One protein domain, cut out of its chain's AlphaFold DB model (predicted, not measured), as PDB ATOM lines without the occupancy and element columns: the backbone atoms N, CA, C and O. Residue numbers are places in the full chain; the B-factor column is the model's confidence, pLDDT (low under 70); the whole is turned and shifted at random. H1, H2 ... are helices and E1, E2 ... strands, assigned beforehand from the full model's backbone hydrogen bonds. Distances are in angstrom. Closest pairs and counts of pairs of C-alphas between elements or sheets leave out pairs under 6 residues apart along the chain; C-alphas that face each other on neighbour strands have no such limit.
ATOM      1  N   LEU A 372     216.914 205.705 348.795       91.38
ATOM      2  CA  LEU A 372     217.314 206.268 350.083       91.38
ATOM      3  C   LEU A 372     217.872 207.672 349.885       91.38
ATOM      4  O   LEU A 372     218.613 207.911 348.932       91.38
ATOM      5  N   ILE A 373     217.551 208.587 350.796       89.62
ATOM      6  CA  ILE A 373     218.210 209.888 350.901       89.62
ATOM      7  C   ILE A 373     219.222 209.818 352.041       89.62
ATOM      8  O   ILE A 373     218.892 209.388 353.143       89.62
ATOM      9  N   LEU A 374     220.455 210.235 351.774       88.75
ATOM     10  CA  LEU A 374     221.506 210.374 352.772       88.75
ATOM     11  C   LEU A 374     221.753 211.863 352.998       88.75
ATOM     12  O   LEU A 374     221.937 212.606 352.033       88.75
ATOM     13  N   LEU A 375     221.766 212.274 354.262       85.81
ATOM     14  CA  LEU A 375     222.074 213.631 354.705       85.81
ATOM     15  C   LEU A 375     223.435 213.672 355.403       85.81
ATOM     16  O   LEU A 375     223.903 212.658 355.929       85.81
ATOM     17  N   ASN A 376     224.004 214.874 355.500       82.75
ATOM     18  CA  ASN A 376     225.246 215.158 356.226       82.75
ATOM     19  C   ASN A 376     226.462 214.385 355.692       82.75
ATOM     20  O   ASN A 376     227.349 214.003 356.457       82.75
ATOM     21  N   LEU A 377     226.516 214.143 354.380       78.94
ATOM     22  CA  LEU A 377     227.722 213.607 353.760       78.94
ATOM     23  C   LEU A 377     228.861 214.639 353.822       78.94
ATOM     24  O   LEU A 377     228.613 215.820 353.559       78.94
ATOM     25  N   PRO A 378     230.110 214.216 354.097       70.44
ATOM     26  CA  PRO A 378     231.272 215.088 353.963       70.44
ATOM     27  C   PRO A 378     231.371 215.667 352.543       70.44
ATOM     28  O   PRO A 378     231.162 214.962 351.553       70.44
ATOM     29  N   ILE A 379     231.689 216.958 352.429       61.41
ATOM     30  CA  ILE A 379     231.731 217.678 351.139       61.41
ATOM     31  C   ILE A 379     232.851 217.144 350.230       61.41
ATOM     32  O   ILE A 379     232.736 217.161 349.006       61.41
ATOM     33  N   ASP A 380     233.931 216.661 350.830       58.84
ATOM     34  CA  ASP A 380     235.102 216.060 350.195       58.84
ATOM     35  C   ASP A 380     234.973 214.539 350.009       58.84
ATOM     36  O   ASP A 380     235.907 213.881 349.544       58.84
ATOM     37  N   LEU A 381     233.808 213.965 350.332       66.75
ATOM     38  CA  LEU A 381     233.577 212.537 350.207       66.75
ATOM     39  C   LEU A 381     233.620 212.100 348.741       66.75
ATOM     40  O   LEU A 381     232.666 212.309 347.980       66.75
ATOM     41  N   ILE A 382     234.692 211.414 348.357       65.88
ATOM     42  CA  ILE A 382     234.780 210.821 347.023       65.88
ATOM     43  C   ILE A 382     233.708 209.741 346.826       65.88
ATOM     44  O   ILE A 382     233.189 209.138 347.771       65.88
ATOM     45  N   ARG A 383     233.345 209.514 345.563       71.12
ATOM     46  CA  ARG A 383     232.232 208.637 345.181       71.12
ATOM     47  C   ARG A 383     232.444 207.204 345.663       71.12
ATOM     48  O   ARG A 383     231.515 206.579 346.155       71.12
ATOM     49  N   GLU A 384     233.674 206.727 345.583       67.81
ATOM     50  CA  GLU A 384     234.064 205.366 345.915       67.81
ATOM     51  C   GLU A 384     233.839 205.051 347.406       67.81
ATOM     52  O   GLU A 384     233.433 203.936 347.733       67.81
ATOM     53  N   TYR A 385     234.018 206.029 348.312       70.75
ATOM     54  CA  TYR A 385     233.663 205.859 349.734       70.75
ATOM     55  C   TYR A 385     232.169 205.765 349.949       70.75
ATOM     56  O   TYR A 385     231.710 204.936 350.733       70.75
ATOM     57  N   LEU A 386     231.417 206.624 349.264       76.69
ATOM     58  CA  LEU A 386     229.967 206.607 349.343       76.69
ATOM     59  C   LEU A 386     229.430 205.251 348.872       76.69
ATOM     60  O   LEU A 386     228.587 204.666 349.539       76.69
ATOM     61  N   GLU A 387     229.955 204.712 347.776       76.25
ATOM     62  CA  GLU A 387     229.559 203.399 347.264       76.25
ATOM     63  C   GLU A 387     229.884 202.260 348.228       76.25
ATOM     64  O   GLU A 387     229.030 201.411 348.452       76.25
ATOM     65  N   LEU A 388     231.063 202.257 348.853       71.94
ATOM     66  CA  LEU A 388     231.415 201.251 349.864       71.94
ATOM     67  C   LEU A 388     230.486 201.303 351.083       71.94
ATOM     68  O   LEU A 388     230.062 200.268 351.600       71.94
ATOM     69  N   TYR A 389     230.162 202.513 351.536       76.38
ATOM     70  CA  TYR A 389     229.198 202.730 352.607       76.38
ATOM     71  C   TYR A 389     227.810 202.204 352.214       76.38
ATOM     72  O   TYR A 389     227.163 201.494 352.984       76.38
ATOM     73  N   LEU A 390     227.370 202.500 350.990       80.06
ATOM     74  CA  LEU A 390     226.089 202.049 350.458       80.06
ATOM     75  C   LEU A 390     226.044 200.533 350.261       80.06
ATOM     76  O   LEU A 390     225.028 199.946 350.604       80.06
ATOM     77  N   GLU A 391     227.119 199.896 349.792       76.31
ATOM     78  CA  GLU A 391     227.241 198.434 349.683       76.31
ATOM     79  C   GLU A 391     227.087 197.754 351.045       76.31
ATOM     80  O   GLU A 391     226.373 196.756 351.164       76.31
ATOM     81  N   HIS A 392     227.730 198.305 352.081       75.00
ATOM     82  CA  HIS A 392     227.574 197.815 353.448       75.00
ATOM     83  C   HIS A 392     226.119 197.934 353.912       75.00
ATOM     84  O   HIS A 392     225.552 196.965 354.416       75.00
ATOM     85  N   LEU A 393     225.499 199.103 353.731       78.50
ATOM     86  CA  LEU A 393     224.116 199.328 354.147       78.50
ATOM     87  C   LEU A 393     223.130 198.438 353.392       78.50
ATOM     88  O   LEU A 393     222.285 197.792 354.012       78.50
ATOM     89  N   SER A 394     223.248 198.390 352.068       81.19
ATOM     90  CA  SER A 394     222.314 197.703 351.180       81.19
ATOM     91  C   SER A 394     222.493 196.186 351.185       81.19
ATOM     92  O   SER A 394     221.550 195.465 350.874       81.19
ATOM     93  N   GLY A 395     223.663 195.684 351.594       73.31
ATOM     94  CA  GLY A 395     223.983 194.259 351.543       73.31
ATOM     95  C   GLY A 395     224.252 193.799 350.119       73.31
ATOM     96  O   GLY A 395     223.665 192.813 349.692       73.31
ATOM     97  N   GLU A 396     225.123 194.526 349.413       70.00
ATOM     98  CA  GLU A 396     225.531 194.268 348.020       70.00
ATOM     99  C   GLU A 396     224.483 194.615 346.945       70.00
ATOM    100  O   GLU A 396     224.653 194.251 345.783       70.00
ATOM    101  N   ALA A 397     223.421 195.360 347.276       78.56
ATOM    102  CA  ALA A 397     222.494 195.820 346.242       78.56
ATOM    103  C   ALA A 397     223.198 196.798 345.292       78.56
ATOM    104  O   ALA A 397     223.771 197.803 345.728       78.56
ATOM    105  N   GLU A 398     223.111 196.522 343.991       72.94
ATOM    106  CA  GLU A 398     223.731 197.352 342.964       72.94
ATOM    107  C   GLU A 398     223.092 198.739 342.899       72.94
ATOM    108  O   GLU A 398     221.866 198.895 342.865       72.94
ATOM    109  N   ILE A 399     223.940 199.760 342.821       80.12
ATOM    110  CA  ILE A 399     223.513 201.146 342.669       80.12
ATOM    111  C   ILE A 399     223.160 201.385 341.196       80.12
ATOM    112  O   ILE A 399     223.975 201.178 340.301       80.12
ATOM    113  N   GLU A 400     221.936 201.842 340.939       76.62
ATOM    114  CA  GLU A 400     221.497 202.275 339.611       76.62
ATOM    115  C   GLU A 400     221.993 203.699 339.333       76.62
ATOM    116  O   GLU A 400     222.533 203.984 338.266       76.62
ATOM    117  N   ARG A 401     221.817 204.605 340.305       76.69
ATOM    118  CA  ARG A 401     222.254 206.004 340.210       76.69
ATOM    119  C   ARG A 401     222.379 206.665 341.577       76.69
ATOM    120  O   ARG A 401     221.659 206.324 342.514       76.69
ATOM    121  N   ILE A 402     223.255 207.663 341.641       78.44
ATOM    122  CA  ILE A 402     223.408 208.576 342.776       78.44
ATOM    123  C   ILE A 402     223.137 209.977 342.252       78.44
ATOM    124  O   ILE A 402     223.811 210.432 341.327       78.44
ATOM    125  N   GLU A 403     222.156 210.643 342.835       76.06
ATOM    126  CA  GLU A 403     221.721 211.971 342.440       76.06
ATOM    127  C   GLU A 403     221.960 212.929 343.608       76.06
ATOM    128  O   GLU A 403     221.624 212.615 344.747       76.06
ATOM    129  N   TYR A 404     222.560 214.089 343.348       75.25
ATOM    130  CA  TYR A 404     222.864 215.082 344.383       75.25
ATOM    131  C   TYR A 404     221.707 216.064 344.533       75.25
ATOM    132  O   TYR A 404     221.024 216.388 343.559       75.25
ATOM    133  N   SER A 405     221.477 216.523 345.760       75.69
ATOM    134  CA  SER A 405     220.469 217.542 346.040       75.69
ATOM    135  C   SER A 405     220.815 218.852 345.339       75.69
ATOM    136  O   SER A 405     221.973 219.250 345.257       75.69
ATOM    137  N   ASN A 406     219.791 219.557 344.864       67.38
ATOM    138  CA  ASN A 406     219.924 220.922 344.360       67.38
ATOM    139  C   ASN A 406     219.941 221.966 345.493       67.38
ATOM    140  O   ASN A 406     220.174 223.148 345.227       67.38
ATOM    141  N   LEU A 407     219.661 221.547 346.731       68.44
ATOM    142  CA  LEU A 407     219.547 222.418 347.901       68.44
ATOM    143  C   LEU A 407     220.839 222.448 348.728       68.44
ATOM    144  O   LEU A 407     221.258 223.525 349.163       68.44
ATOM    145  N   GLU A 408     221.466 221.283 348.928       69.69
ATOM    146  CA  GLU A 408     222.614 221.096 349.822       69.69
ATOM    147  C   GLU A 408     223.647 220.125 349.227       69.69
ATOM    148  O   GLU A 408     223.293 219.037 348.783       69.69
ATOM    149  N   ASP A 409     224.937 220.484 349.262       67.00
ATOM    150  CA  ASP A 409     226.030 219.639 348.734       67.00
ATOM    151  C   ASP A 409     226.244 218.341 349.542       67.00
ATOM    152  O   ASP A 409     226.914 217.417 349.081       67.00
ATOM    153  N   THR A 410     225.700 218.282 350.758       76.38
ATOM    154  CA  THR A 410     225.849 217.184 351.725       76.38
ATOM    155  C   THR A 410     224.714 216.161 351.644       76.38
ATOM    156  O   THR A 410     224.685 215.215 352.434       76.38
ATOM    157  N   THR A 411     223.783 216.340 350.703       83.25
ATOM    158  CA  THR A 411     222.572 215.525 350.583       83.25
ATOM    159  C   THR A 411     222.507 214.830 349.227       83.25
ATOM    160  O   THR A 411     222.672 215.456 348.177       83.25
ATOM    161  N   VAL A 412     222.235 213.524 349.238       85.31
ATOM    162  CA  VAL A 412     222.111 212.701 348.025       85.31
ATOM    163  C   VAL A 412     220.918 211.771 348.098       85.31
ATOM    164  O   VAL A 412     220.571 211.279 349.165       85.31
ATOM    165  N   MET A 413     220.346 211.462 346.941       86.62
ATOM    166  CA  MET A 413     219.408 210.368 346.756       86.62
ATOM    167  C   MET A 413     220.102 209.252 345.987       86.62
ATOM    168  O   MET A 413     220.650 209.458 344.906       86.62
ATOM    169  N   VAL A 414     220.050 208.048 346.533       88.12
ATOM    170  CA  VAL A 414     220.595 206.844 345.918       88.12
ATOM    171  C   VAL A 414     219.429 205.995 345.458       88.12
ATOM    172  O   VAL A 414     218.510 205.730 346.232       88.12
ATOM    173  N   THR A 415     219.462 205.572 344.198       86.06
ATOM    174  CA  THR A 415     218.538 204.564 343.676       86.06
ATOM    175  C   THR A 415     219.295 203.285 343.379       86.06
ATOM    176  O   THR A 415     220.327 203.313 342.707       86.06
ATOM    177  N   PHE A 416     218.752 202.173 343.846       87.56
ATOM    178  CA  PHE A 416     219.294 200.837 343.643       87.56
ATOM    179  C   PHE A 416     218.601 200.146 342.466       87.56
ATOM    180  O   PHE A 416     217.505 200.536 342.068       87.56
ATOM    181  N   LYS A 417     219.228 199.127 341.878       82.06
ATOM    182  CA  LYS A 417     218.597 198.333 340.810       82.06
ATOM    183  C   LYS A 417     217.504 197.408 341.347       82.06
ATOM    184  O   LYS A 417     216.570 197.079 340.619       82.06
ATOM    185  N   THR A 418     217.616 197.007 342.611       87.75
ATOM    186  CA  THR A 418     216.693 196.107 343.308       87.75
ATOM    187  C   THR A 418     216.101 196.781 344.540       87.75
ATOM    188  O   THR A 418     216.669 197.737 345.069       87.75
ATOM    189  N   ASP A 419     214.969 196.264 345.016       88.88
ATOM    190  CA  ASP A 419     214.396 196.686 346.291       88.88
ATOM    191  C   ASP A 419     215.321 196.330 347.459       88.88
ATOM    192  O   ASP A 419     215.940 195.263 347.480       88.88
ATOM    193  N   LEU A 420     215.407 197.235 348.433       88.62
ATOM    194  CA  LEU A 420     216.168 197.035 349.658       88.62
ATOM    195  C   LEU A 420     215.295 196.455 350.768       88.62
ATOM    196  O   LEU A 420     214.133 196.834 350.936       88.62
ATOM    197  N   ASP A 421     215.911 195.642 351.625       87.81
ATOM    198  CA  ASP A 421     215.366 195.378 352.953       87.81
ATOM    199  C   ASP A 421     215.647 196.582 353.866       87.81
ATOM    200  O   ASP A 421     216.703 196.695 354.493       87.81
ATOM    201  N   LEU A 422     214.683 197.503 353.938       88.50
ATOM    202  CA  LEU A 422     214.777 198.714 354.760       88.50
ATOM    203  C   LEU A 422     214.970 198.406 356.255       88.50
ATOM    204  O   LEU A 422     215.572 199.201 356.979       88.50
ATOM    205  N   THR A 423     214.513 197.243 356.732       86.06
ATOM    206  CA  THR A 423     214.719 196.822 358.126       86.06
ATOM    207  C   THR A 423     216.192 196.529 358.376       86.06
ATOM    208  O   THR A 423     216.763 196.971 359.376       86.06
ATOM    209  N   GLU A 424     216.825 195.829 357.439       79.88
ATOM    210  CA  GLU A 424     218.245 195.510 357.503       79.88
ATOM    211  C   GLU A 424     219.117 196.756 357.294       79.88
ATOM    212  O   GLU A 424     220.089 196.947 358.030       79.88
ATOM    213  N   VAL A 425     218.729 197.662 356.387       84.69
ATOM    214  CA  VAL A 425     219.382 198.973 356.224       84.69
ATOM    215  C   VAL A 425     219.369 199.741 357.545       84.69
ATOM    216  O   VAL A 425     220.420 200.198 357.994       84.69
ATOM    217  N   ARG A 426     218.212 199.836 358.217       84.31
ATOM    218  CA  ARG A 426     218.104 200.480 359.538       84.31
ATOM    219  C   ARG A 426     218.994 199.802 360.569       84.31
ATOM    220  O   ARG A 426     219.654 200.495 361.336       84.31
ATOM    221  N   ARG A 427     219.037 198.467 360.593       80.62
ATOM    222  CA  ARG A 427     219.867 197.705 361.538       80.62
ATOM    223  C   ARG A 427     221.358 197.985 361.334       80.62
ATOM    224  O   ARG A 427     222.066 198.211 362.313       80.62
ATOM    225  N   ARG A 428     221.835 197.984 360.085       74.19
ATOM    226  CA  ARG A 428     223.239 198.275 359.746       74.19
ATOM    227  C   ARG A 428     223.591 199.738 359.991       74.19
ATOM    228  O   ARG A 428     224.641 200.031 360.558       74.19
ATOM    229  N   HIS A 429     222.674 200.647 359.672       76.31
ATOM    230  CA  HIS A 429     222.831 202.069 359.950       76.31
ATOM    231  C   HIS A 429     222.822 202.395 361.451       76.31
ATOM    232  O   HIS A 429     223.587 203.245 361.897       76.31
ATOM    233  N   ALA A 430     222.020 201.693 362.258       68.94
ATOM    234  CA  ALA A 430     221.961 201.877 363.711       68.94
ATOM    235  C   ALA A 430     223.298 201.575 364.411       68.94
ATOM    236  O   ALA A 430     223.550 202.094 365.497       68.94
ATOM    237  N   GLY A 431     224.184 200.807 363.766       59.28
ATOM    238  CA  GLY A 431     225.583 200.662 364.170       59.28
ATOM    239  C   GLY A 431     226.429 201.933 363.994       59.28
ATOM    240  O   GLY A 431     227.631 201.867 364.208       59.28
ATOM    241  N   ARG A 432     225.835 203.059 363.568       55.59
ATOM    242  CA  ARG A 432     226.441 204.380 363.324       55.59
ATOM    243  C   ARG A 432     227.733 204.344 362.503       55.59
ATOM    244  O   ARG A 432     228.789 204.697 363.033       55.59
ATOM    245  N   PRO A 433     227.675 203.960 361.216       54.94
ATOM    246  CA  PRO A 433     228.861 204.020 360.394       54.94
ATOM    247  C   PRO A 433     229.278 205.473 360.214       54.94
ATOM    248  O   PRO A 433     228.555 206.255 359.592       54.94
ATOM    249  N   LYS A 434     230.408 205.847 360.816       55.34
ATOM    250  CA  LYS A 434     230.983 207.182 360.669       55.34
ATOM    251  C   LYS A 434     231.747 207.219 359.360       55.34
ATOM    252  O   LYS A 434     232.625 206.389 359.123       55.34
ATOM    253  N   LEU A 435     231.453 208.219 358.545       58.62
ATOM    254  CA  LEU A 435     232.198 208.481 357.323       58.62
ATOM    255  C   LEU A 435     232.972 209.777 357.519       58.62
ATOM    256  O   LEU A 435     232.356 210.829 357.667       58.62
ATOM    257  N   ASN A 436     234.303 209.690 357.602       55.62
ATOM    258  CA  ASN A 436     235.168 210.814 357.991       55.62
ATOM    259  C   ASN A 436     234.624 211.546 359.234       55.62
ATOM    260  O   ASN A 436     234.365 212.744 359.201       55.62
ATOM    261  N   GLU A 437     234.337 210.783 360.296       59.75
ATOM    262  CA  GLU A 437     233.791 211.273 361.578       59.75
ATOM    263  C   GLU A 437     232.383 211.895 361.533       59.75
ATOM    264  O   GLU A 437     231.805 212.167 362.587       59.75
ATOM    265  N   SER A 438     231.792 212.042 360.344       61.53
ATOM    266  CA  SER A 438     230.461 212.616 360.152       61.53
ATOM    267  C   SER A 438     229.365 211.587 360.430       61.53
ATOM    268  O   SER A 438     229.425 210.439 359.978       61.53
ATOM    269  N   GLU A 439     228.343 212.011 361.176       70.38
ATOM    270  CA  GLU A 439     227.142 211.216 361.434       70.38
ATOM    271  C   GLU A 439     226.162 211.390 360.269       70.38
ATOM    272  O   GLU A 439     225.413 212.367 360.177       70.38
ATOM    273  N   ILE A 440     226.202 210.429 359.347       81.38
ATOM    274  CA  ILE A 440     225.278 210.369 358.215       81.38
ATOM    275  C   ILE A 440     223.886 210.055 358.751       81.38
ATOM    276  O   ILE A 440     223.737 209.205 359.625       81.38
ATOM    277  N   SER A 441     222.862 210.715 358.220       86.12
ATOM    278  CA  SER A 441     221.465 210.357 358.491       86.12
ATOM    279  C   SER A 441     220.829 209.764 357.242       86.12
ATOM    280  O   SER A 441     221.068 210.255 356.142       86.12
ATOM    281  N   ILE A 442     220.012 208.725 357.408       88.38
ATOM    282  CA  ILE A 442     219.271 208.100 356.307       88.38
ATOM    283  C   ILE A 442     217.790 208.444 356.427       88.38
ATOM    284  O   ILE A 442     217.189 208.287 357.490       88.38
ATOM    285  N   ILE A 443     217.203 208.861 355.311       89.06
ATOM    286  CA  ILE A 443     215.770 209.077 355.150       89.06
ATOM    287  C   ILE A 443     215.257 208.116 354.079       89.06
ATOM    288  O   ILE A 443     215.756 208.068 352.955       89.06
ATOM    289  N   GLU A 444     214.235 207.348 354.440       89.88
ATOM    290  CA  GLU A 444     213.478 206.539 353.493       89.88
ATOM    291  C   GLU A 444     212.614 207.434 352.607       89.88
ATOM    292  O   GLU A 444     211.918 208.331 353.091       89.88
ATOM    293  N   VAL A 445     212.655 207.196 351.299       87.62
ATOM    294  CA  VAL A 445     211.944 208.045 350.346       87.62
ATOM    295  C   VAL A 445     210.463 207.694 350.342       87.62
ATOM    296  O   VAL A 445     210.072 206.571 350.035       87.62
ATOM    297  N   THR A 446     209.619 208.679 350.628       86.50
ATOM    298  CA  THR A 446     208.175 208.583 350.402       86.50
ATOM    299  C   THR A 446     207.786 209.273 349.091       86.50
ATOM    300  O   THR A 446     208.427 210.256 348.708       86.50
ATOM    301  N   PRO A 447     206.714 208.828 348.414       83.62
ATOM    302  CA  PRO A 447     206.167 209.474 347.237       83.62
ATOM    303  C   PRO A 447     205.950 210.975 347.473       83.62
ATOM    304  O   PRO A 447     205.291 211.351 348.446       83.62
ATOM    305  N   PRO A 448     206.490 211.841 346.601       85.50
ATOM    306  CA  PRO A 448     206.428 213.278 346.800       85.50
ATOM    307  C   PRO A 448     204.992 213.777 346.639       85.50
ATOM    308  O   PRO A 448     204.296 213.418 345.686       85.50
ATOM    309  N   ALA A 449     204.567 214.632 347.567       90.06
ATOM    310  CA  ALA A 449     203.269 215.306 347.542       90.06
ATOM    311  C   ALA A 449     203.363 216.768 347.067       90.06
ATOM    312  O   ALA A 449     202.348 217.454 346.989       90.06
ATOM    313  N   THR A 450     204.561 217.240 346.712       92.69
ATOM    314  CA  THR A 450     204.821 218.637 346.349       92.69
ATOM    315  C   THR A 450     205.349 218.748 344.920       92.69
ATOM    316  O   THR A 450     206.145 217.923 344.463       92.69
ATOM    317  N   VAL A 451     204.918 219.791 344.210       92.31
ATOM    318  CA  VAL A 451     205.478 220.205 342.916       92.31
ATOM    319  C   VAL A 451     206.096 221.588 343.021       92.31
ATOM    320  O   VAL A 451     205.617 222.436 343.773       92.31
ATOM    321  N   MET A 452     207.128 221.828 342.220       90.06
ATOM    322  CA  MET A 452     207.684 223.151 341.997       90.06
ATOM    323  C   MET A 452     207.285 223.663 340.619       90.06
ATOM    324  O   MET A 452     207.364 222.940 339.627       90.06
ATOM    325  N   ILE A 453     206.885 224.925 340.567       90.38
ATOM    326  CA  ILE A 453     206.395 225.600 339.374       90.38
ATOM    327  C   ILE A 453     207.360 226.726 339.036       90.38
ATOM    328  O   ILE A 453     207.639 227.557 339.894       90.38
ATOM    329  N   ARG A 454     207.849 226.774 337.797       87.25
ATOM    330  CA  ARG A 454     208.671 227.857 337.236       87.25
ATOM    331  C   ARG A 454     207.956 228.531 336.069       87.25
ATOM    332  O   ARG A 454     206.957 228.022 335.559       87.25
ATOM    333  N   ASN A 455     208.533 229.644 335.610       85.88
ATOM    334  CA  ASN A 455     207.999 230.480 334.531       85.88
ATOM    335  C   ASN A 455     206.623 231.068 334.886       85.88
ATOM    336  O   ASN A 455     205.703 231.097 334.068       85.88
ATOM    337  N   LEU A 456     206.484 231.487 336.147       87.19
ATOM    338  CA  LEU A 456     205.279 232.137 336.641       87.19
ATOM    339  C   LEU A 456     205.153 233.564 336.072       87.19
ATOM    340  O   LEU A 456     206.159 234.273 335.991       87.19
ATOM    341  N   PRO A 457     203.934 234.015 335.718       84.81
ATOM    342  CA  PRO A 457     203.666 235.422 335.431       84.81
ATOM    343  C   PRO A 457     204.060 236.312 336.618       84.81
ATOM    344  O   PRO A 457     203.868 235.929 337.769       84.81
ATOM    345  N   SER A 458     204.579 237.513 336.353       81.12
ATOM    346  CA  SER A 458     205.041 238.443 337.399       81.12
ATOM    347  C   SER A 458     203.927 238.988 338.304       81.12
ATOM    348  O   SER A 458     204.224 239.603 339.320       81.12
ATOM    349  N   ASP A 459     202.665 238.809 337.921       82.94
ATOM    350  CA  ASP A 459     201.466 239.298 338.608       82.94
ATOM    351  C   ASP A 459     200.647 238.179 339.280       82.94
ATOM    352  O   ASP A 459     199.537 238.424 339.755       82.94
ATOM    353  N   ILE A 460     201.153 236.940 339.306       87.25
ATOM    354  CA  ILE A 460     200.380 235.804 339.807       87.25
ATOM    355  C   ILE A 460     200.323 235.771 341.338       87.25
ATOM    356  O   ILE A 460     201.337 235.900 342.018       87.25
ATOM    357  N   SER A 461     199.126 235.559 341.892       88.75
ATOM    358  CA  SER A 461     198.922 235.444 343.339       88.75
ATOM    359  C   SER A 461     198.874 233.991 343.815       88.75
ATOM    360  O   SER A 461     198.590 233.063 343.048       88.75
ATOM    361  N   ARG A 462     199.094 233.805 345.123       90.56
ATOM    362  CA  ARG A 462     198.959 232.516 345.819       90.56
ATOM    363  C   ARG A 462     197.600 231.872 345.553       90.56
ATOM    364  O   ARG A 462     197.546 230.716 345.139       90.56
ATOM    365  N   ASP A 463     196.531 232.646 345.713       90.19
ATOM    366  CA  ASP A 463     195.151 232.174 345.571       90.19
ATOM    367  C   ASP A 463     194.870 231.646 344.158       90.19
ATOM    368  O   ASP A 463     194.183 230.639 343.991       90.19
ATOM    369  N   VAL A 464     195.431 232.289 343.123       90.88
ATOM    370  CA  VAL A 464     195.271 231.849 341.727       90.88
ATOM    371  C   VAL A 464     195.934 230.491 341.502       90.88
ATOM    372  O   VAL A 464     195.335 229.622 340.863       90.88
ATOM    373  N   LEU A 465     197.139 230.286 342.039       92.56
ATOM    374  CA  LEU A 465     197.831 228.997 341.962       92.56
ATOM    375  C   LEU A 465     197.063 227.916 342.727       92.56
ATOM    376  O   LEU A 465     196.815 226.843 342.178       92.56
ATOM    377  N   GLU A 466     196.618 228.211 343.945       94.00
ATOM    378  CA  GLU A 466     195.844 227.279 344.764       94.00
ATOM    379  C   GLU A 466     194.544 226.849 344.063       94.00
ATOM    380  O   GLU A 466     194.273 225.653 343.931       94.00
ATOM    381  N   LEU A 467     193.779 227.803 343.518       91.94
ATOM    382  CA  LEU A 467     192.553 227.545 342.753       91.94
ATOM    383  C   LEU A 467     192.815 226.735 341.476       91.94
ATOM    384  O   LEU A 467     192.020 225.856 341.123       91.94
ATOM    385  N   TYR A 468     193.907 227.020 340.764       93.88
ATOM    386  CA  TYR A 468     194.253 226.318 339.530       93.88
ATOM    387  C   TYR A 468     194.658 224.863 339.795       93.88
ATOM    388  O   TYR A 468     194.113 223.945 339.171       93.88
ATOM    389  N   PHE A 469     195.562 224.630 340.748       94.75
ATOM    390  CA  PHE A 469     196.043 223.288 341.084       94.75
ATOM    391  C   PHE A 469     195.025 222.466 341.885       94.75
ATOM    392  O   PHE A 469     195.018 221.242 341.767       94.75
ATOM    393  N   SER A 470     194.072 223.111 342.565       93.69
ATOM    394  CA  SER A 470     192.911 222.426 343.151       93.69
ATOM    395  C   SER A 470     191.899 221.934 342.109       93.69
ATOM    396  O   SER A 470     191.060 221.072 342.389       93.69
ATOM    397  N   ASN A 471     191.945 222.457 340.877       90.44
ATOM    398  CA  ASN A 471     190.972 222.138 339.840       90.44
ATOM    399  C   ASN A 471     191.372 220.917 339.002       90.44
ATOM    400  O   ASN A 471     192.081 221.019 337.996       90.44
ATOM    401  N   ARG A 472     190.773 219.770 339.322       89.25
ATOM    402  CA  ARG A 472     191.008 218.503 338.618       89.25
ATOM    403  C   ARG A 472     190.770 218.547 337.101       89.25
ATOM    404  O   ARG A 472     191.401 217.779 336.391       89.25
ATOM    405  N   ARG A 473     189.886 219.406 336.575       86.88
ATOM    406  CA  ARG A 473     189.643 219.501 335.118       86.88
ATOM    407  C   ARG A 473     190.697 220.323 334.380       86.88
ATOM    408  O   ARG A 473     190.874 220.111 333.189       86.88
ATOM    409  N   ARG A 474     191.324 221.294 335.053       85.19
ATOM    410  CA  ARG A 474     192.249 222.254 334.426       85.19
ATOM    411  C   ARG A 474     193.718 221.906 334.615       85.19
ATOM    412  O   ARG A 474     194.506 222.260 333.756       85.19
ATOM    413  N   SER A 475     194.070 221.264 335.725       88.19
ATOM    414  CA  SER A 475     195.461 220.946 336.079       88.19
ATOM    415  C   SER A 475     195.681 219.457 336.358       88.19
ATOM    416  O   SER A 475     196.797 219.047 336.662       88.19
ATOM    417  N   ASN A 476     194.622 218.636 336.310       91.50
ATOM    418  CA  ASN A 476     194.610 217.252 336.802       91.50
ATOM    419  C   ASN A 476     195.017 217.080 338.280       91.50
ATOM    420  O   ASN A 476     195.191 215.938 338.733       91.50
ATOM    421  N   GLY A 477     195.110 218.185 339.027       89.62
ATOM    422  CA  GLY A 477     195.447 218.204 340.442       89.62
ATOM    423  C   GLY A 477     194.315 217.740 341.347       89.62
ATOM    424  O   GLY A 477     193.408 217.001 340.939       89.62
ATOM    425  N   GLY A 478     194.408 218.139 342.604       92.56
ATOM    426  CA  GLY A 478     193.507 217.746 343.676       92.56
ATOM    427  C   GLY A 478     193.691 218.675 344.863       92.56
ATOM    428  O   GLY A 478     194.204 219.775 344.696       92.56
ATOM    429  N   GLN A 479     193.239 218.272 346.044       93.94
ATOM    430  CA  GLN A 479     193.213 219.167 347.198       93.94
ATOM    431  C   GLN A 479     194.616 219.702 347.516       93.94
ATOM    432  O   GLN A 479     195.513 218.931 347.853       93.94
ATOM    433  N   VAL A 480     194.784 221.020 347.411       95.25
ATOM    434  CA  VAL A 480     196.016 221.717 347.788       95.25
ATOM    435  C   VAL A 480     195.980 221.993 349.293       95.25
ATOM    436  O   VAL A 480     194.951 222.394 349.831       95.25
ATOM    437  N   ILE A 481     197.090 221.715 349.972       94.75
ATOM    438  CA  ILE A 481     197.296 221.977 351.403       94.75
ATOM    439  C   ILE A 481     198.058 223.285 351.598       94.75
ATOM    440  O   ILE A 481     197.749 224.037 352.519       94.75
ATOM    441  N   ASP A 482     199.059 223.547 350.756       94.06
ATOM    442  CA  ASP A 482     199.886 224.743 350.869       94.06
ATOM    443  C   ASP A 482     200.396 225.227 349.508       94.06
ATOM    444  O   ASP A 482     200.605 224.437 348.580       94.06
ATOM    445  N   VAL A 483     200.602 226.543 349.420       92.81
ATOM    446  CA  VAL A 483     201.236 227.222 348.290       92.81
ATOM    447  C   VAL A 483     202.236 228.239 348.831       92.81
ATOM    448  O   VAL A 483     201.852 229.210 349.484       92.81
ATOM    449  N   THR A 484     203.511 228.052 348.502       90.50
ATOM    450  CA  THR A 484     204.594 228.975 348.865       90.50
ATOM    451  C   THR A 484     205.145 229.643 347.605       90.50
ATOM    452  O   THR A 484     205.608 228.955 346.700       90.50
ATOM    453  N   LEU A 485     205.090 230.976 347.534       86.38
ATOM    454  CA  LEU A 485     205.605 231.793 346.424       86.38
ATOM    455  C   LEU A 485     206.962 232.407 346.777       86.38
ATOM    456  O   LEU A 485     207.150 232.891 347.891       86.38
ATOM    457  N   TYR A 486     207.878 232.418 345.809       79.31
ATOM    458  CA  TYR A 486     209.199 233.032 345.926       79.31
ATOM    459  C   TYR A 486     209.349 234.143 344.877       79.31
ATOM    460  O   TYR A 486     209.744 233.899 343.730       79.31
ATOM    461  N   ASP A 487     209.016 235.370 345.284       60.94
ATOM    462  CA  ASP A 487     208.887 236.547 344.408       60.94
ATOM    463  C   ASP A 487     210.194 236.932 343.693       60.94
ATOM    464  O   ASP A 487     210.175 237.418 342.564       60.94
ATOM    465  N   GLU A 488     211.348 236.645 344.298       57.03
ATOM    466  CA  GLU A 488     212.671 236.968 343.741       57.03
ATOM    467  C   GLU A 488     213.033 236.127 342.501       57.03
ATOM    468  O   GLU A 488     213.974 236.444 341.767       57.03
ATOM    469  N   HIS A 489     212.309 235.028 342.261       53.81
ATOM    470  CA  HIS A 489     212.750 233.962 341.362       53.81
ATOM    471  C   HIS A 489     211.632 233.351 340.496       53.81
ATOM    472  O   HIS A 489     211.851 232.293 339.901       53.81
ATOM    473  N   GLN A 490     210.446 233.976 340.434       74.00
ATOM    474  CA  GLN A 490     209.294 233.533 339.623       74.00
ATOM    475  C   GLN A 490     208.985 232.026 339.740       74.00
ATOM    476  O   GLN A 490     208.685 231.356 338.741       74.00
ATOM    477  N   HIS A 491     209.077 231.477 340.956       84.75
ATOM    478  CA  HIS A 491     208.706 230.091 341.224       84.75
ATOM    479  C   HIS A 491     207.848 229.939 342.478       84.75
ATOM    480  O   HIS A 491     207.849 230.790 343.366       84.75
ATOM    481  N   ALA A 492     207.104 228.836 342.529       90.12
ATOM    482  CA  ALA A 492     206.242 228.484 343.647       90.12
ATOM    483  C   ALA A 492     206.302 226.985 343.945       90.12
ATOM    484  O   ALA A 492     206.539 226.174 343.048       90.12
ATOM    485  N   LEU A 493     206.051 226.625 345.198       92.00
ATOM    486  CA  LEU A 493     205.817 225.257 345.642       92.00
ATOM    487  C   LEU A 493     204.330 225.068 345.916       92.00
ATOM    488  O   LEU A 493     203.714 225.913 346.559       92.00
ATOM    489  N   VAL A 494     203.765 223.965 345.428       94.38
ATOM    490  CA  VAL A 494     202.371 223.578 345.672       94.38
ATOM    491  C   VAL A 494     202.353 222.173 346.251       94.38
ATOM    492  O   VAL A 494     202.815 221.227 345.607       94.38
ATOM    493  N   THR A 495     201.812 222.039 347.458       94.31
ATOM    494  CA  THR A 495     201.716 220.770 348.185       94.31
ATOM    495  C   THR A 495     200.286 220.251 348.150       94.31
ATOM    496  O   THR A 495     199.354 220.951 348.537       94.31
ATOM    497  N   PHE A 496     200.113 219.011 347.702       94.69
ATOM    498  CA  PHE A 496     198.829 218.322 347.607       94.69
ATOM    499  C   PHE A 496     198.583 217.418 348.816       94.69
ATOM    500  O   PHE A 496     199.515 216.948 349.465       94.69
ATOM    501  N   ALA A 497     197.314 217.122 349.084       91.50
ATOM    502  CA  ALA A 497     196.924 216.166 350.115       91.50
ATOM    503  C   ALA A 497     197.214 214.709 349.735       91.50
ATOM    504  O   ALA A 497     197.547 213.908 350.608       91.50
ATOM    505  N   ASP A 498     197.117 214.365 348.447       90.12
ATOM    506  CA  ASP A 498     197.432 213.032 347.927       90.12
ATOM    507  C   ASP A 498     198.620 213.102 346.954       90.12
ATOM    508  O   ASP A 498     198.591 213.807 345.943       90.12
ATOM    509  N   HIS A 499     199.664 212.312 347.215       87.62
ATOM    510  CA  HIS A 499     200.840 212.194 346.346       87.62
ATOM    511  C   HIS A 499     200.485 211.698 344.927       87.62
ATOM    512  O   HIS A 499     201.213 211.947 343.961       87.62
ATOM    513  N   LYS A 500     199.348 211.009 344.751       88.62
ATOM    514  CA  LYS A 500     198.857 210.595 343.427       88.62
ATOM    515  C   LYS A 500     198.476 211.786 342.554       88.62
ATOM    516  O   LYS A 500     198.433 211.638 341.330       88.62
ATOM    517  N   ASP A 501     198.187 212.940 343.148       91.69
ATOM    518  CA  ASP A 501     197.838 214.161 342.425       91.69
ATOM    519  C   ASP A 501     199.071 214.733 341.724       91.69
ATOM    520  O   ASP A 501     198.993 215.055 340.538       91.69
ATOM    521  N   VAL A 502     200.238 214.692 342.378       90.00
ATOM    522  CA  VAL A 502     201.534 215.078 341.794       90.00
ATOM    523  C   VAL A 502     201.787 214.343 340.478       90.00
ATOM    524  O   VAL A 502     202.016 214.976 339.450       90.00
ATOM    525  N   ARG A 503     201.649 213.009 340.458       85.38
ATOM    526  CA  ARG A 503     201.880 212.196 339.244       85.38
ATOM    527  C   ARG A 503     200.960 212.560 338.076       85.38
ATOM    528  O   ARG A 503     201.321 212.310 336.925       85.38
ATOM    529  N   ARG A 504     199.762 213.084 338.345       90.50
ATOM    530  CA  ARG A 504     198.819 213.507 337.298       90.50
ATOM    531  C   ARG A 504     199.093 214.930 336.835       90.50
ATOM    532  O   ARG A 504     199.029 215.182 335.635       90.50
ATOM    533  N   VAL A 505     199.430 215.814 337.770       92.50
ATOM    534  CA  VAL A 505     199.779 217.213 337.509       92.50
ATOM    535  C   VAL A 505     201.008 217.290 336.609       92.50
ATOM    536  O   VAL A 505     200.950 217.943 335.577       92.50
ATOM    537  N   ILE A 506     202.086 216.561 336.906       88.69
ATOM    538  CA  ILE A 506     203.332 216.633 336.114       88.69
ATOM    539  C   ILE A 506     203.176 216.147 334.664       88.69
ATOM    540  O   ILE A 506     203.959 216.515 333.799       88.69
ATOM    541  N   LYS A 507     202.183 215.289 334.392       87.25
ATOM    542  CA  LYS A 507     201.912 214.749 333.048       87.25
ATOM    543  C   LYS A 507     201.049 215.683 332.204       87.25
ATOM    544  O   LYS A 507     200.809 215.395 331.034       87.25
ATOM    545  N   HIS A 508     200.522 216.745 332.805       88.25
ATOM    546  CA  HIS A 508     199.665 217.711 332.145       88.25
ATOM    547  C   HIS A 508     200.462 218.961 331.769       88.25
ATOM    548  O   HIS A 508     201.329 219.394 332.523       88.25
ATOM    549  N   GLU A 509     200.164 219.552 330.613       89.62
ATOM    550  CA  GLU A 509     200.698 220.869 330.265       89.62
ATOM    551  C   GLU A 509     199.876 221.956 330.959       89.62
ATOM    552  O   GLU A 509     198.649 221.959 330.875       89.62
ATOM    553  N   HIS A 510     200.547 222.901 331.615       92.19
ATOM    554  CA  HIS A 510     199.880 223.942 332.397       92.19
ATOM    555  C   HIS A 510     199.986 225.294 331.703       92.19
ATOM    556  O   HIS A 510     201.073 225.717 331.303       92.19
ATOM    557  N   LEU A 511     198.851 225.986 331.593       89.69
ATOM    558  CA  LEU A 511     198.752 227.311 330.989       89.69
ATOM    559  C   LEU A 511     197.952 228.235 331.910       89.69
ATOM    560  O   LEU A 511     196.753 228.027 332.112       89.69
ATOM    561  N   ILE A 512     198.599 229.279 332.428       88.31
ATOM    562  CA  ILE A 512     197.945 230.345 333.199       88.31
ATOM    563  C   ILE A 512     198.266 231.685 332.542       88.31
ATOM    564  O   ILE A 512     199.420 231.971 332.248       88.31
ATOM    565  N   HIS A 513     197.238 232.491 332.258       85.12
ATOM    566  CA  HIS A 513     197.364 233.802 331.593       85.12
ATOM    567  C   HIS A 513     198.167 233.769 330.273       85.12
ATOM    568  O   HIS A 513     198.827 234.733 329.909       85.12
ATOM    569  N   GLY A 514     198.134 232.648 329.542       80.31
ATOM    570  CA  GLY A 514     198.911 232.473 328.307       80.31
ATOM    571  C   GLY A 514     200.387 232.106 328.519       80.31
ATOM    572  O   GLY A 514     201.087 231.858 327.541       80.31
ATOM    573  N   HIS A 515     200.849 231.992 329.768       83.75
ATOM    574  CA  HIS A 515     202.184 231.510 330.114       83.75
ATOM    575  C   HIS A 515     202.175 229.999 330.337       83.75
ATOM    576  O   HIS A 515     201.393 229.477 331.138       83.75
ATOM    577  N   ARG A 516     203.058 229.290 329.625       88.69
ATOM    578  CA  ARG A 516     203.306 227.861 329.847       88.69
ATOM    579  C   ARG A 516     204.142 227.694 331.109       88.69
ATOM    580  O   ARG A 516     205.267 228.191 331.152       88.69
ATOM    581  N   LEU A 517     203.610 226.994 332.102       90.88
ATOM    582  CA  LEU A 517     204.324 226.756 333.355       90.88
ATOM    583  C   LEU A 517     205.221 225.519 333.231       90.88
ATOM    584  O   LEU A 517     204.823 224.522 332.628       90.88
ATOM    585  N   ASP A 518     206.411 225.576 333.828       86.50
ATOM    586  CA  ASP A 518     207.295 224.415 333.996       86.50
ATOM    587  C   ASP A 518     207.031 223.812 335.377       86.50
ATOM    588  O   ASP A 518     207.363 224.421 336.394       86.50
ATOM    589  N   VAL A 519     206.371 222.653 335.415       89.38
ATOM    590  CA  VAL A 519     205.956 221.986 336.655       89.38
ATOM    591  C   VAL A 519     206.765 220.715 336.844       89.38
ATOM    592  O   VAL A 519     206.727 219.815 336.006       89.38
ATOM    593  N   ARG A 520     207.477 220.624 337.966       86.50
ATOM    594  CA  ARG A 520     208.386 219.517 338.278       86.50
ATOM    595  C   ARG A 520     208.117 218.947 339.658       86.50
ATOM    596  O   ARG A 520     207.615 219.641 340.538       86.50
ATOM    597  N   ILE A 521     208.473 217.681 339.852       87.00
ATOM    598  CA  ILE A 521     208.412 217.038 341.167       87.00
ATOM    599  C   ILE A 521     209.383 217.747 342.117       87.00
ATOM    600  O   ILE A 521     210.521 218.041 341.739       87.00
ATOM    601  N   TYR A 522     208.929 217.995 343.346       85.75
ATOM    602  CA  TYR A 522     209.744 218.536 344.423       85.75
ATOM    603  C   TYR A 522     209.831 217.540 345.581       85.75
ATOM    604  O   TYR A 522     208.815 217.099 346.121       85.75
ATOM    605  N   TYR A 523     211.055 217.216 345.978       84.62
ATOM    606  CA  TYR A 523     211.373 216.445 347.169       84.62
ATOM    607  C   TYR A 523     211.954 217.396 348.215       84.62
ATOM    608  O   TYR A 523     212.899 218.126 347.929       84.62
ATOM    609  N   GLU A 524     211.438 217.342 349.438       82.12
ATOM    610  CA  GLU A 524     211.783 218.267 350.526       82.12
ATOM    611  C   GLU A 524     213.297 218.424 350.760       82.12
ATOM    612  O   GLU A 524     213.783 219.542 350.894       82.12
ATOM    613  N   HIS A 525     214.060 217.327 350.710       81.94
ATOM    614  CA  HIS A 525     215.512 217.339 350.949       81.94
ATOM    615  C   HIS A 525     216.372 217.424 349.674       81.94
ATOM    616  O   HIS A 525     217.557 217.752 349.742       81.94
ATOM    617  N   MET A 526     215.802 217.148 348.495       77.94
ATOM    618  CA  MET A 526     216.545 217.176 347.221       77.94
ATOM    619  C   MET A 526     216.289 218.446 346.404       77.94
ATOM    620  O   MET A 526     217.063 218.783 345.506       77.94
ATOM    621  N   GLY A 527     215.194 219.148 346.686       78.00
ATOM    622  CA  GLY A 527     214.657 220.181 345.821       78.00
ATOM    623  C   GLY A 527     213.940 219.567 344.622       78.00
ATOM    624  O   GLY A 527     213.120 218.663 344.755       78.00
ATOM    625  N   ILE A 528     214.234 220.062 343.427       68.12
ATOM    626  CA  ILE A 528     213.624 219.578 342.182       68.12
ATOM    627  C   ILE A 528     214.234 218.234 341.805       68.12
ATOM    628  O   ILE A 528     215.449 218.072 341.931       68.12
ATOM    629  N   GLU A 529     213.413 217.316 341.288       54.78
ATOM    630  CA  GLU A 529     213.891 216.036 340.761       54.78
ATOM    631  C   GLU A 529     215.082 216.235 339.787       54.78
ATOM    632  O   GLU A 529     214.972 217.037 338.853       54.78
TER     633      GLU A 529
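What this domain is: This is residues 372 to 529 of the 984 residues of the protein "Hypothetical protein" of Rotaria socialis (UniProt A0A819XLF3). Two lobes stand end to end, joined by residues 446 to 449: the first is a twisted four-stranded sheet with H1 and H2 over one face, two layers, and the second is a five-stranded sheet curled round H3, with H5 also packed on it. No strand or helix of the first lobe's E1 to E4 comes within 8 A of E5 to E9 by C-alphas. The 158 printed residues hold five named helices and nine named strands, in the order E1 H1 E2 E3 H2 E4 E5 H3 H4 E6 E7 H5 E8 E9, a mixed class. The sheets, E2 E3 E1 E4 and E6 E7 E5 E9 E8, are antiparallel. The whole is elongated, 52 by 30 by 23 A, and only just loose, close to compact, with a radius of gyration of the C-alphas of 18.6 A.

Where its parts are: Find C-alpha 372 at (217.314, 206.268, 350.083), where E1, residues 372 to 375, begins. Next come H1, 383 to 394, 15.9 A long; E2, 399 to 404; E3, 412 to 416; H2, 422 to 430; and E4, 441 to 445. Beyond the tight link find E5, 450 to 454, from C-alpha 450 at (204.821, 218.637, 346.349). Then read H3, 462 to 469; H4, 472 to 475; E6, 480 to 486, 17.5 A; E7, 491 to 496, 16.6 A; H5, 499 to 505; E8, 510 to 512; and E9, 515 to 523, 24.5 A, ending at (211.373, 216.445, 347.169).

How they stand to each other: In the first sheet look for N 373 and O 443, 2.9 A, between E1 and E4; N 374 and O 412, 2.8 A, between E1 and E3; and N 403 and O 413, 2.8 A, in the hairpin E2 and E3. H1 touches H2 with residues 392 to 394 alone, closest at the C-alphas of Leu 393 and Val 425, 5.2 A. In the second sheet find N 484 and O 493, 2.9 A, in the hairpin E6 and E7; N 453 and O 492, 2.8 A, between E5 and E7; N 452 and O 520, 2.8 A, between E5 and E9; and N 517 and O 510, 3.0 A, in the hairpin E8 and E9. This sheet curls round H3, whose closest C-alphas to E6 are Arg 462 and Val 483, 6.3 A. H5 lies over E5 at a height over the sheet of 8.2 A, and H4 only grazes the sheet with residues 474 to 475. Every O i to N i+4 pair is within hydrogen-bond range in H1, H2 and H3; H5 has 1 of 3, with 3 of 4 O i to N i+3 pairs, and H4 is too short for an i+4 pair.

The domain as a whole: The C-alphas farthest apart, of Gly 431 and Gly 514, are 54.9 A apart. The printed part has no cut, and no link is long. Mean pLDDT of the printed part is 81.9; 23 residues are under 70, among them 430 to 438.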